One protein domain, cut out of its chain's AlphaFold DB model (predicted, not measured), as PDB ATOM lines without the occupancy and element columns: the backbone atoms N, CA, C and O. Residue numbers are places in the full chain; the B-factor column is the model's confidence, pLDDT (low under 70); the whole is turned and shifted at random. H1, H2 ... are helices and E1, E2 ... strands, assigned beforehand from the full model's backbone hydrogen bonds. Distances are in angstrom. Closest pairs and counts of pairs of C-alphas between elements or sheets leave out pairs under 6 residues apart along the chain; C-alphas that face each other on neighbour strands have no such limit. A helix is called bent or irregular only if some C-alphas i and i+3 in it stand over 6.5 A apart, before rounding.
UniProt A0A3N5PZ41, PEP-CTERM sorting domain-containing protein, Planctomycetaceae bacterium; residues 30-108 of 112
ATOM      1  N   TRP A  30     183.637 195.414 165.859       79.38
ATOM      2  CA  TRP A  30     184.411 196.524 165.320       79.38
ATOM      3  C   TRP A  30     183.760 197.031 164.041       79.38
ATOM      4  O   TRP A  30     183.490 196.257 163.122       79.38
ATOM      5  N   GLN A  31     183.524 198.337 163.983       81.12
ATOM      6  CA  GLN A  31     183.090 199.011 162.768       81.12
ATOM      7  C   GLN A  31     184.307 199.645 162.109       81.12
ATOM      8  O   GLN A  31     185.001 200.441 162.741       81.12
ATOM      9  N   ASP A  32     184.562 199.276 160.858       84.50
ATOM     10  CA  ASP A  32     185.700 199.760 160.085       84.50
ATOM     11  C   ASP A  32     185.303 200.933 159.196       84.50
ATOM     12  O   ASP A  32     184.285 200.909 158.503       84.50
ATOM     13  N   HIS A  33     186.158 201.947 159.175       82.25
ATOM     14  CA  HIS A  33     185.948 203.172 158.430       82.25
ATOM     15  C   HIS A  33     187.261 203.687 157.856       82.25
ATOM     16  O   HIS A  33     188.350 203.389 158.346       82.25
ATOM     17  N   TYR A  34     187.146 204.504 156.816       84.62
ATOM     18  CA  TYR A  34     188.278 205.174 156.197       84.62
ATOM     19  C   TYR A  34     188.172 206.676 156.430       84.62
ATOM     20  O   TYR A  34     187.103 207.265 156.267       84.62
ATOM     21  N   ILE A  35     189.293 207.289 156.794       84.88
ATOM     22  CA  ILE A  35     189.440 208.738 156.914       84.88
ATOM     23  C   ILE A  35     190.475 209.215 155.900       84.88
ATOM     24  O   ILE A  35     191.539 208.617 155.772       84.88
ATOM     25  N   GLY A  36     190.160 210.289 155.179       84.75
ATOM     26  CA  GLY A  36     191.127 211.031 154.372       84.75
ATOM     27  C   GLY A  36     191.702 212.190 155.180       84.75
ATOM     28  O   GLY A  36     190.992 212.802 155.981       84.75
ATOM     29  N   PHE A  37     192.976 212.504 154.979       82.88
ATOM     30  CA  PHE A  37     193.637 213.633 155.620       82.88
ATOM     31  C   PHE A  37     194.548 214.386 154.650       82.88
ATOM     32  O   PHE A  37     195.059 213.839 153.675       82.88
ATOM     33  N   GLN A  38     194.752 215.665 154.952       84.88
ATOM     34  CA  GLN A  38     195.682 216.544 154.257       84.88
ATOM     35  C   GLN A  38     196.777 216.964 155.237       84.88
ATOM     36  O   GLN A  38     196.487 217.385 156.359       84.88
ATOM     37  N   MET A  39     198.029 216.873 154.806       82.81
ATOM     38  CA  MET A  39     199.197 217.355 155.535       82.81
ATOM     39  C   MET A  39     199.801 218.531 154.775       82.81
ATOM     40  O   MET A  39     199.935 218.487 153.554       82.81
ATOM     41  N   ILE A  40     200.167 219.586 155.496       84.69
ATOM     42  CA  ILE A  40     200.818 220.765 154.925       84.69
ATOM     43  C   ILE A  40     202.244 220.808 155.466       84.69
ATOM     44  O   ILE A  40     202.437 220.799 156.684       84.69
ATOM     45  N   HIS A  41     203.234 220.865 154.577       80.31
ATOM     46  CA  HIS A  41     204.645 221.001 154.927       80.31
ATOM     47  C   HIS A  41     205.275 222.087 154.047       80.31
ATOM     48  O   HIS A  41     205.449 221.917 152.845       80.31
ATOM     49  N   GLY A  42     205.584 223.241 154.646       87.06
ATOM     50  CA  GLY A  42     206.003 224.420 153.886       87.06
ATOM     51  C   GLY A  42     204.877 224.928 152.978       87.06
ATOM     52  O   GLY A  42     203.779 225.204 153.457       87.06
ATOM     53  N   SER A  43     205.159 225.061 151.680       87.00
ATOM     54  CA  SER A  43     204.168 225.366 150.634       87.00
ATOM     55  C   SER A  43     203.468 224.127 150.077       87.00
ATOM     56  O   SER A  43     202.536 224.259 149.283       87.00
ATOM     57  N   ASP A  44     203.925 222.939 150.463       85.06
ATOM     58  CA  ASP A  44     203.522 221.693 149.836       85.06
ATOM     59  C   ASP A  44     202.361 221.059 150.593       85.06
ATOM     60  O   ASP A  44     202.274 221.095 151.825       85.06
ATOM     61  N   THR A  45     201.452 220.468 149.826       85.06
ATOM     62  CA  THR A  45     200.293 219.744 150.338       85.06
ATOM     63  C   THR A  45     200.420 218.277 149.975       85.06
ATOM     64  O   THR A  45     200.590 217.951 148.805       85.06
ATOM     65  N   TYR A  46     200.284 217.407 150.967       84.38
ATOM     66  CA  TYR A  46     200.308 215.957 150.819       84.38
ATOM     67  C   TYR A  46     198.958 215.396 151.249       84.38
ATOM     68  O   TYR A  46     198.350 215.887 152.205       84.38
ATOM     69  N   TYR A  47     198.493 214.361 150.563       84.75
ATOM     70  CA  TYR A  47     197.223 213.710 150.861       84.75
ATOM     71  C   TYR A  47     197.468 212.292 151.356       84.75
ATOM     72  O   TYR A  47     198.381 211.607 150.902       84.75
ATOM     73  N   GLY A  48     196.655 211.853 152.306       85.50
ATOM     74  CA  GLY A  48     196.738 210.514 152.863       85.50
ATOM     75  C   GLY A  48     195.388 209.990 153.303       85.50
ATOM     76  O   GLY A  48     194.385 210.707 153.335       85.50
ATOM     77  N   TRP A  49     195.369 208.710 153.637       86.62
ATOM     78  CA  TRP A  49     194.206 208.034 154.178       86.62
ATOM     79  C   TRP A  49     194.610 207.082 155.299       86.62
ATOM     80  O   TRP A  49     195.749 206.622 155.373       86.62
ATOM     81  N   ALA A  50     193.669 206.791 156.188       85.31
ATOM     82  CA  ALA A  50     193.825 205.809 157.245       85.31
ATOM     83  C   ALA A  50     192.554 204.973 157.388       85.31
ATOM     84  O   ALA A  50     191.445 205.506 157.334       85.31
ATOM     85  N   ARG A  51     192.717 203.667 157.601       86.12
ATOM     86  CA  ARG A  51     191.644 202.787 158.053       86.12
ATOM     87  C   ARG A  51     191.662 202.742 159.565       86.12
ATOM     88  O   ARG A  51     192.642 202.341 160.197       86.12
ATOM     89  N   VAL A  52     190.542 203.119 160.130       85.94
ATOM     90  CA  VAL A  52     190.303 203.164 161.559       85.94
ATOM     91  C   VAL A  52     189.121 202.267 161.867       85.94
ATOM     92  O   VAL A  52     188.224 202.111 161.045       85.94
ATOM     93  N   GLY A  53     189.117 201.664 163.041       83.62
ATOM     94  CA  GLY A  53     187.920 201.027 163.550       83.62
ATOM     95  C   GLY A  53     187.648 201.429 164.968       83.62
ATOM     96  O   GLY A  53     188.550 201.795 165.721       83.62
ATOM     97  N   TRP A  54     186.382 201.352 165.320       81.00
ATOM     98  CA  TRP A  54     185.911 201.626 166.659       81.00
ATOM     99  C   TRP A  54     184.956 200.539 167.099       81.00
ATOM    100  O   TRP A  54     184.221 199.958 166.300       81.00
ATOM    101  N   GLY A  55     184.987 200.272 168.390       77.12
ATOM    102  CA  GLY A  55     184.160 199.259 169.010       77.12
ATOM    103  C   GLY A  55     184.008 199.535 170.492       77.12
ATOM    104  O   GLY A  55     184.660 200.417 171.064       77.12
ATOM    105  N   LEU A  56     183.131 198.764 171.115       76.31
ATOM    106  CA  LEU A  56     183.099 198.672 172.564       76.31
ATOM    107  C   LEU A  56     184.215 197.730 173.004       76.31
ATOM    108  O   LEU A  56     184.370 196.642 172.446       76.31
ATOM    109  N   ALA A  57     184.999 198.155 173.993       72.00
ATOM    110  CA  ALA A  57     186.040 197.311 174.559       72.00
ATOM    111  C   ALA A  57     185.438 195.998 175.086       72.00
ATOM    112  O   ALA A  57     184.376 196.006 175.709       72.00
ATOM    113  N   ASP A  58     186.150 194.884 174.882       67.38
ATOM    114  CA  ASP A  58     185.730 193.550 175.340       67.38
ATOM    115  C   ASP A  58     185.543 193.484 176.864       67.38
ATOM    116  O   ASP A  58     184.778 192.665 177.372       67.38
ATOM    117  N   GLN A  59     186.239 194.354 177.602       61.00
ATOM    118  CA  GLN A  59     186.031 194.532 179.031       61.00
ATOM    119  C   GLN A  59     185.297 195.847 179.314       61.00
ATOM    120  O   GLN A  59     185.752 196.904 178.863       61.00
ATOM    121  N   PRO A  60     184.200 195.814 180.094       56.81
ATOM    122  CA  PRO A  60     183.583 197.036 180.582       56.81
ATOM    123  C   PRO A  60     184.601 197.785 181.448       56.81
ATOM    124  O   PRO A  60     185.213 197.197 182.342       56.81
ATOM    125  N   ALA A  61     184.805 199.076 181.183       59.72
ATOM    126  CA  ALA A  61     185.557 199.906 182.114       59.72
ATOM    127  C   ALA A  61     184.748 200.038 183.412       59.72
ATOM    128  O   ALA A  61     183.518 199.966 183.389       59.72
ATOM    129  N   GLU A  62     185.431 200.287 184.532       57.50
ATOM    130  CA  GLU A  62     184.823 200.394 185.870       57.50
ATOM    131  C   GLU A  62     183.640 201.387 185.936       57.50
ATOM    132  O   GLU A  62     182.799 201.281 186.823       57.50
ATOM    133  N   ASN A  63     183.522 202.294 184.953       56.00
ATOM    134  CA  ASN A  63     182.501 203.339 184.873       56.00
ATOM    135  C   ASN A  63     181.612 203.291 183.604       56.00
ATOM    136  O   ASN A  63     180.952 204.283 183.297       56.00
ATOM    137  N   GLY A  64     181.573 202.176 182.859       57.66
ATOM    138  CA  GLY A  64     180.669 201.989 181.710       57.66
ATOM    139  C   GLY A  64     181.347 201.615 180.386       57.66
ATOM    140  O   GLY A  64     182.538 201.306 180.334       57.66
ATOM    141  N   ASN A  65     180.554 201.614 179.306       61.59
ATOM    142  CA  ASN A  65     180.968 201.244 177.947       61.59
ATOM    143  C   ASN A  65     182.144 202.111 177.469       61.59
ATOM    144  O   ASN A  65     181.967 203.285 177.147       61.59
ATOM    145  N   ASN A  66     183.343 201.530 177.406       71.62
ATOM    146  CA  ASN A  66     184.528 202.205 176.893       71.62
ATOM    147  C   ASN A  66     184.560 202.078 175.366       71.62
ATOM    148  O   ASN A  66     184.680 200.966 174.844       71.62
ATOM    149  N   ILE A  67     184.440 203.200 174.655       73.69
ATOM    150  CA  ILE A  67     184.639 203.235 173.204       73.69
ATOM    151  C   ILE A  67     186.144 203.236 172.953       73.69
ATOM    152  O   ILE A  67     186.856 204.147 173.375       73.69
ATOM    153  N   VAL A  68     186.626 202.213 172.259       76.12
ATOM    154  CA  VAL A  68     188.030 202.077 171.867       76.12
ATOM    155  C   VAL A  68     188.165 202.271 170.366       76.12
ATOM    156  O   VAL A  68     187.355 201.773 169.589       76.12
ATOM    157  N   GLY A  69     189.203 203.002 169.962       77.25
ATOM    158  CA  GLY A  69     189.581 203.194 168.567       77.25
ATOM    159  C   GLY A  69     190.879 202.459 168.243       77.25
ATOM    160  O   GLY A  69     191.804 202.430 169.057       77.25
ATOM    161  N   ARG A  70     190.967 201.883 167.047       81.38
ATOM    162  CA  ARG A  70     192.157 201.231 166.497       81.38
ATOM    163  C   ARG A  70     192.487 201.844 165.142       81.38
ATOM    164  O   ARG A  70     191.608 202.006 164.305       81.38
ATOM    165  N   LEU A  71     193.760 202.147 164.918       82.69
ATOM    166  CA  LEU A  71     194.300 202.445 163.593       82.69
ATOM    167  C   LEU A  71     194.833 201.137 163.000       82.69
ATOM    168  O   LEU A  71     195.701 200.512 163.609       82.69
ATOM    169  N   TYR A  72     194.299 200.709 161.860       84.81
ATOM    170  CA  TYR A  72     194.708 199.460 161.212       84.81
ATOM    171  C   TYR A  72     195.823 199.682 160.199       84.81
ATOM    172  O   TYR A  72     196.849 199.011 160.241       84.81
ATOM    173  N   GLU A  73     195.611 200.624 159.290       83.19
ATOM    174  CA  GLU A  73     196.500 200.899 158.167       83.19
ATOM    175  C   GLU A  73     196.375 202.363 157.768       83.19
ATOM    176  O   GLU A  73     195.385 203.031 158.079       83.19
ATOM    177  N   TRP A  74     197.404 202.867 157.105       83.88
ATOM    178  CA  TRP A  74     197.434 204.216 156.573       83.88
ATOM    179  C   TRP A  74     198.427 204.289 155.419       83.88
ATOM    180  O   TRP A  74     199.385 203.516 155.358       83.88
ATOM    181  N   ALA A  75     198.195 205.229 154.513       80.88
ATOM    182  CA  ALA A  75     199.117 205.564 153.441       80.88
ATOM    183  C   ALA A  75     199.037 207.062 153.137       80.88
ATOM    184  O   ALA A  75     198.061 207.734 153.481       80.88
ATOM    185  N   TYR A  76     200.073 207.585 152.493       82.69
ATOM    186  CA  TYR A  76     200.110 208.952 151.987       82.69
ATOM    187  C   TYR A  76     200.866 208.999 150.660       82.69
ATOM    188  O   TYR A  76     201.713 208.146 150.400       82.69
ATOM    189  N   GLU A  77     200.526 209.981 149.834       84.00
ATOM    190  CA  GLU A  77     201.218 210.284 148.587       84.00
ATOM    191  C   GLU A  77     202.406 211.199 148.889       84.00
ATOM    192  O   GLU A  77     202.248 212.208 149.582       84.00
ATOM    193  N   ASP A  78     203.593 210.833 148.405       83.69
ATOM    194  CA  ASP A  78     204.833 211.578 148.637       83.69
ATOM    195  C   ASP A  78     205.109 212.636 147.556       83.69
ATOM    196  O   ASP A  78     206.020 213.451 147.712       83.69
ATOM    197  N   THR A  79     204.273 212.694 146.518       84.19
ATOM    198  CA  THR A  79     204.251 213.753 145.511       84.19
ATOM    199  C   THR A  79     203.309 214.893 145.931       84.19
ATOM    200  O   THR A  79     202.090 214.704 146.006       84.19
ATOM    201  N   PRO A  80     203.820 216.119 146.150       87.00
ATOM    202  CA  PRO A  80     202.986 217.265 146.495       87.00
ATOM    203  C   PRO A  80     201.852 217.519 145.495       87.00
ATOM    204  O   PRO A  80     202.062 217.545 144.283       87.00
ATOM    205  N   GLY A  81     200.649 217.767 146.011       82.31
ATOM    206  CA  GLY A  81     199.464 218.120 145.227       82.31
ATOM    207  C   GLY A  81     198.818 216.957 144.468       82.31
ATOM    208  O   GLY A  81     197.771 217.164 143.853       82.31
ATOM    209  N   LEU A  82     199.394 215.752 144.516       84.00
ATOM    210  CA  LEU A  82     198.823 214.562 143.895       84.00
ATOM    211  C   LEU A  82     197.835 213.883 144.857       84.00
ATOM    212  O   LEU A  82     198.122 213.685 146.036       84.00
ATOM    213  N   GLY A  83     196.636 213.572 144.359       80.19
ATOM    214  CA  GLY A  83     195.626 212.846 145.128       80.19
ATOM    215  C   GLY A  83     196.001 211.376 145.333       80.19
ATOM    216  O   GLY A  83     196.753 210.813 144.544       80.19
ATOM    217  N   ILE A  84     195.436 210.753 146.368       81.94
ATOM    218  CA  ILE A  84     195.633 209.336 146.696       81.94
ATOM    219  C   ILE A  84     194.290 208.606 146.754       81.94
ATOM    220  O   ILE A  84     193.321 209.125 147.312       81.94
ATOM    221  N   ASP A  85     194.245 207.390 146.211       82.12
ATOM    222  CA  ASP A  85     193.077 206.515 146.304       82.12
ATOM    223  C   ASP A  85     193.028 205.790 147.659       82.12
ATOM    224  O   ASP A  85     194.031 205.282 148.170       82.12
ATOM    225  N   VAL A  86     191.833 205.718 148.249       78.06
ATOM    226  CA  VAL A  86     191.597 205.055 149.542       78.06
ATOM    227  C   VAL A  86     191.674 203.537 149.387       78.06
ATOM    228  O   VAL A  86     191.103 202.972 148.457       78.06
ATOM    229  N   GLY A  87     192.345 202.862 150.323       69.62
ATOM    230  CA  GLY A  87     192.494 201.400 150.307       69.62
ATOM    231  C   GLY A  87     193.512 200.896 149.283       69.62
ATOM    232  O   GLY A  87     193.756 199.694 149.198       69.62
ATOM    233  N   VAL A  88     194.138 201.803 148.530       67.94
ATOM    234  CA  VAL A  88     195.282 201.498 147.678       67.94
ATOM    235  C   VAL A  88     196.526 201.843 148.481       67.94
ATOM    236  O   VAL A  88     196.883 203.009 148.646       67.94
ATOM    237  N   THR A  89     197.177 200.831 149.049       61.47
ATOM    238  CA  THR A  89     198.557 200.990 149.509       61.47
ATOM    239  C   THR A  89     199.422 201.051 148.250       61.47
ATOM    240  O   THR A  89     199.385 200.093 147.473       61.47
ATOM    241  N   PRO A  90     200.186 202.130 147.999       52.66
ATOM    242  CA  PRO A  90     201.170 202.108 146.925       52.66
ATOM    243  C   PRO A  90     202.063 200.887 147.157       52.66
ATOM    244  O   PRO A  90     202.568 200.713 148.265       52.66
ATOM    245  N   GLU A  91     202.219 200.001 146.170       53.84
ATOM    246  CA  GLU A  91     203.071 198.815 146.295       53.84
ATOM    247  C   GLU A  91     204.458 199.074 145.677       53.84
ATOM    248  O   GLU A  91     204.728 198.623 144.561       53.84
ATOM    249  N   PRO A  92     205.410 199.736 146.365       55.97
ATOM    250  CA  PRO A  92     206.785 199.772 145.878       55.97
ATOM    251  C   PRO A  92     207.466 198.395 145.997       55.97
ATOM    252  O   PRO A  92     208.451 198.128 145.311       55.97
ATOM    253  N   ALA A  93     206.950 197.488 146.839       58.94
ATOM    254  CA  ALA A  93     207.608 196.225 147.174       58.94
ATOM    255  C   ALA A  93     207.107 195.005 146.384       58.94
ATOM    256  O   ALA A  93     207.910 194.120 146.094       58.94
ATOM    257  N   THR A  94     205.829 194.935 146.003       62.06
ATOM    258  CA  THR A  94     205.259 193.749 145.336       62.06
ATOM    259  C   THR A  94     205.831 193.562 143.934       62.06
ATOM    260  O   THR A  94     206.193 192.449 143.559       62.06
ATOM    261  N   LEU A  95     206.046 194.653 143.193       67.38
ATOM    262  CA  LEU A  95     206.742 194.622 141.902       67.38
ATOM    263  C   LEU A  95     208.218 194.235 142.047       67.38
ATOM    264  O   LEU A  95     208.744 193.480 141.230       67.38
ATOM    265  N   LEU A  96     208.885 194.703 143.106       69.81
ATOM    266  CA  LEU A  96     210.276 194.349 143.385       69.81
ATOM    267  C   LEU A  96     210.405 192.862 143.758       69.81
ATOM    268  O   LEU A  96     211.273 192.166 143.236       69.81
ATOM    269  N   LEU A  97     209.509 192.357 144.608       73.50
ATOM    270  CA  LEU A  97     209.414 190.943 144.976       73.50
ATOM    271  C   LEU A  97     209.063 190.066 143.771       73.50
ATOM    272  O   LEU A  97     209.654 188.999 143.612       73.50
ATOM    273  N   LEU A  98     208.176 190.526 142.887       77.88
ATOM    274  CA  LEU A  98     207.841 189.837 141.642       77.88
ATOM    275  C   LEU A  98     209.045 189.779 140.690       77.88
ATOM    276  O   LEU A  98     209.341 188.721 140.133       77.88
ATOM    277  N   ALA A  99     209.780 190.883 140.536       77.81
ATOM    278  CA  ALA A  99     210.975 190.938 139.700       77.81
ATOM    279  C   ALA A  99     212.103 190.044 140.250       77.81
ATOM    280  O   ALA A  99     212.711 189.275 139.500       77.81
ATOM    281  N   VAL A 100     212.354 190.090 141.562       80.06
ATOM    282  CA  VAL A 100     213.370 189.258 142.228       80.06
ATOM    283  C   VAL A 100     212.973 187.777 142.201       80.06
ATOM    284  O   VAL A 100     213.800 186.928 141.857       80.06
ATOM    285  N   GLY A 101     211.708 187.454 142.481       78.94
ATOM    286  CA  GLY A 101     211.173 186.093 142.409       78.94
ATOM    287  C   GLY A 101     211.214 185.513 140.991       78.94
ATOM    288  O   GLY A 101     211.659 184.379 140.797       78.94
ATOM    289  N   GLY A 102     210.848 186.305 139.978       81.69
ATOM    290  CA  GLY A 102     210.923 185.910 138.569       81.69
ATOM    291  C   GLY A 102     212.357 185.636 138.101       81.69
ATOM    292  O   GLY A 102     212.614 184.650 137.405       81.69
ATOM    293  N   LEU A 103     213.323 186.451 138.538       78.12
ATOM    294  CA  LEU A 103     214.746 186.232 138.256       78.12
ATOM    295  C   LEU A 103     215.301 184.981 138.954       78.12
ATOM    296  O   LEU A 103     216.090 184.247 138.351       78.12
ATOM    297  N   ALA A 104     214.883 184.709 140.193       76.88
ATOM    298  CA  ALA A 104     215.292 183.514 140.933       76.88
ATOM    299  C   ALA A 104     214.773 182.222 140.275       76.88
ATOM    300  O   ALA A 104     215.525 181.254 140.134       76.88
ATOM    301  N   LEU A 105     213.525 182.222 139.798       77.88
ATOM    302  CA  LEU A 105     212.927 181.082 139.095       77.88
ATOM    303  C   LEU A 105     213.560 180.854 137.715       77.88
ATOM    304  O   LEU A 105     213.858 179.713 137.359       77.88
ATOM    305  N   ARG A 106     213.864 181.926 136.971       78.31
ATOM    306  CA  ARG A 106     214.534 181.832 135.662       78.31
ATOM    307  C   ARG A 106     215.932 181.214 135.749       78.31
ATOM    308  O   ARG A 106     216.356 180.549 134.814       78.31
ATOM    309  N   ARG A 107     216.650 181.411 136.859       66.75
ATOM    310  CA  ARG A 107     217.979 180.808 137.075       66.75
ATOM    311  C   ARG A 107     217.920 179.322 137.432       66.75
ATOM    312  O   ARG A 107     218.897 178.616 137.212       66.75
ATOM    313  N   ARG A 108     216.791 178.847 137.964       61.53
ATOM    314  CA  ARG A 108     216.619 177.460 138.421       61.53
ATOM    315  C   ARG A 108     216.151 176.505 137.316       61.53
ATOM    316  O   ARG A 108     216.319 175.302 137.458       61.53
TER     317      ARG A 108
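AT A GLANCE: This is residues 30 to 108 of the 112 residues of the protein "PEP-CTERM sorting domain-containing protein" of Planctomycetaceae bacterium (UniProt A0A3N5PZ41). A thin, twisted sheet of three long strands, E1, E2 and E3, is joined by a looped link to a single helix, H1, which sticks out far from the sheet as a free arm. The loop tip at residues 59 to 64, between E2 and E3, sticks out too. The printed part has 79 residues with three named strands and then one named helix, in the order E1, E2, E3, H1; the sheet's order is E1, E2, E3, antiparallel throughout, and the class is mixed, helices and strands. The whole is extended, with a radius of gyration of the C-alphas of 19.3 A, and flat, spanning 63 by 43 by 17 A.

HOW THE PARTS SIT: The inner strand of the sheet is E2, residues 44 to 56. It is the antiparallel neighbour of the edge strand E1, residues 30 to 41, at 158 degrees between their directions. The two form a hairpin, in which the C-alphas of Asp 32 and Gly 53 face each other at 4.3 A. N 35 and O 50 are within hydrogen-bond range at 2.8 A, as are N 46 and O 39 at 2.8 A. The other edge strand, E3, residues 67 to 76, forms a hairpin with E2, antiparallel at 151 degrees. The C-alphas of Gly 48 and Tyr 76 face each other at 3.8 A, and N 51 and O 73 are within hydrogen-bond range at 2.8 A, as are N 70 and O 53 at 2.8 A. E3 bends by 54 degrees at Glu 73. Together the strands form a meander, each the antiparallel neighbour of the one before. The helix H1, residues 94 to 108, is not on the sheet, with 0 pairs of C-alphas within 10 A, and it is apart from E1 and E2. In H1 every O i to N i+4 pair is within hydrogen-bond range.

IN THESE COORDINATES: E2 has 13 residues and measures 38.3 A from first to last C-alpha, beginning at C-alpha 44 at (203.522, 221.693, 149.836). E1, 12 residues, measures 33.4 A and begins at C-alpha 30 at (184.411, 196.524, 165.320). E3, 10 residues, measures 26.9 A. H1, 15 residues, measures 21.0 A and ends at C-alpha 108 at (216.619, 177.460, 138.421); it is not bent.

THE WHOLE: The two C-alphas farthest apart, those of Asn 63 and Arg 107, are 63.6 A apart. Residues 59 to 64 stand free, and so do residues 91 to 108, of which 94 to 108 belong to H1. The body without these stretches spans 43 by 22 by 10 A. The link E1 to E2 is tight, that from E2 to E3 is short with 10 residues, and that from E3 to H1, residues 77 to 93, is long. The printed part has no cut. The mean pLDDT of the printed part is 76.5, and residues 58 to 65, 87 to 96 and 107 to 108 are under 70.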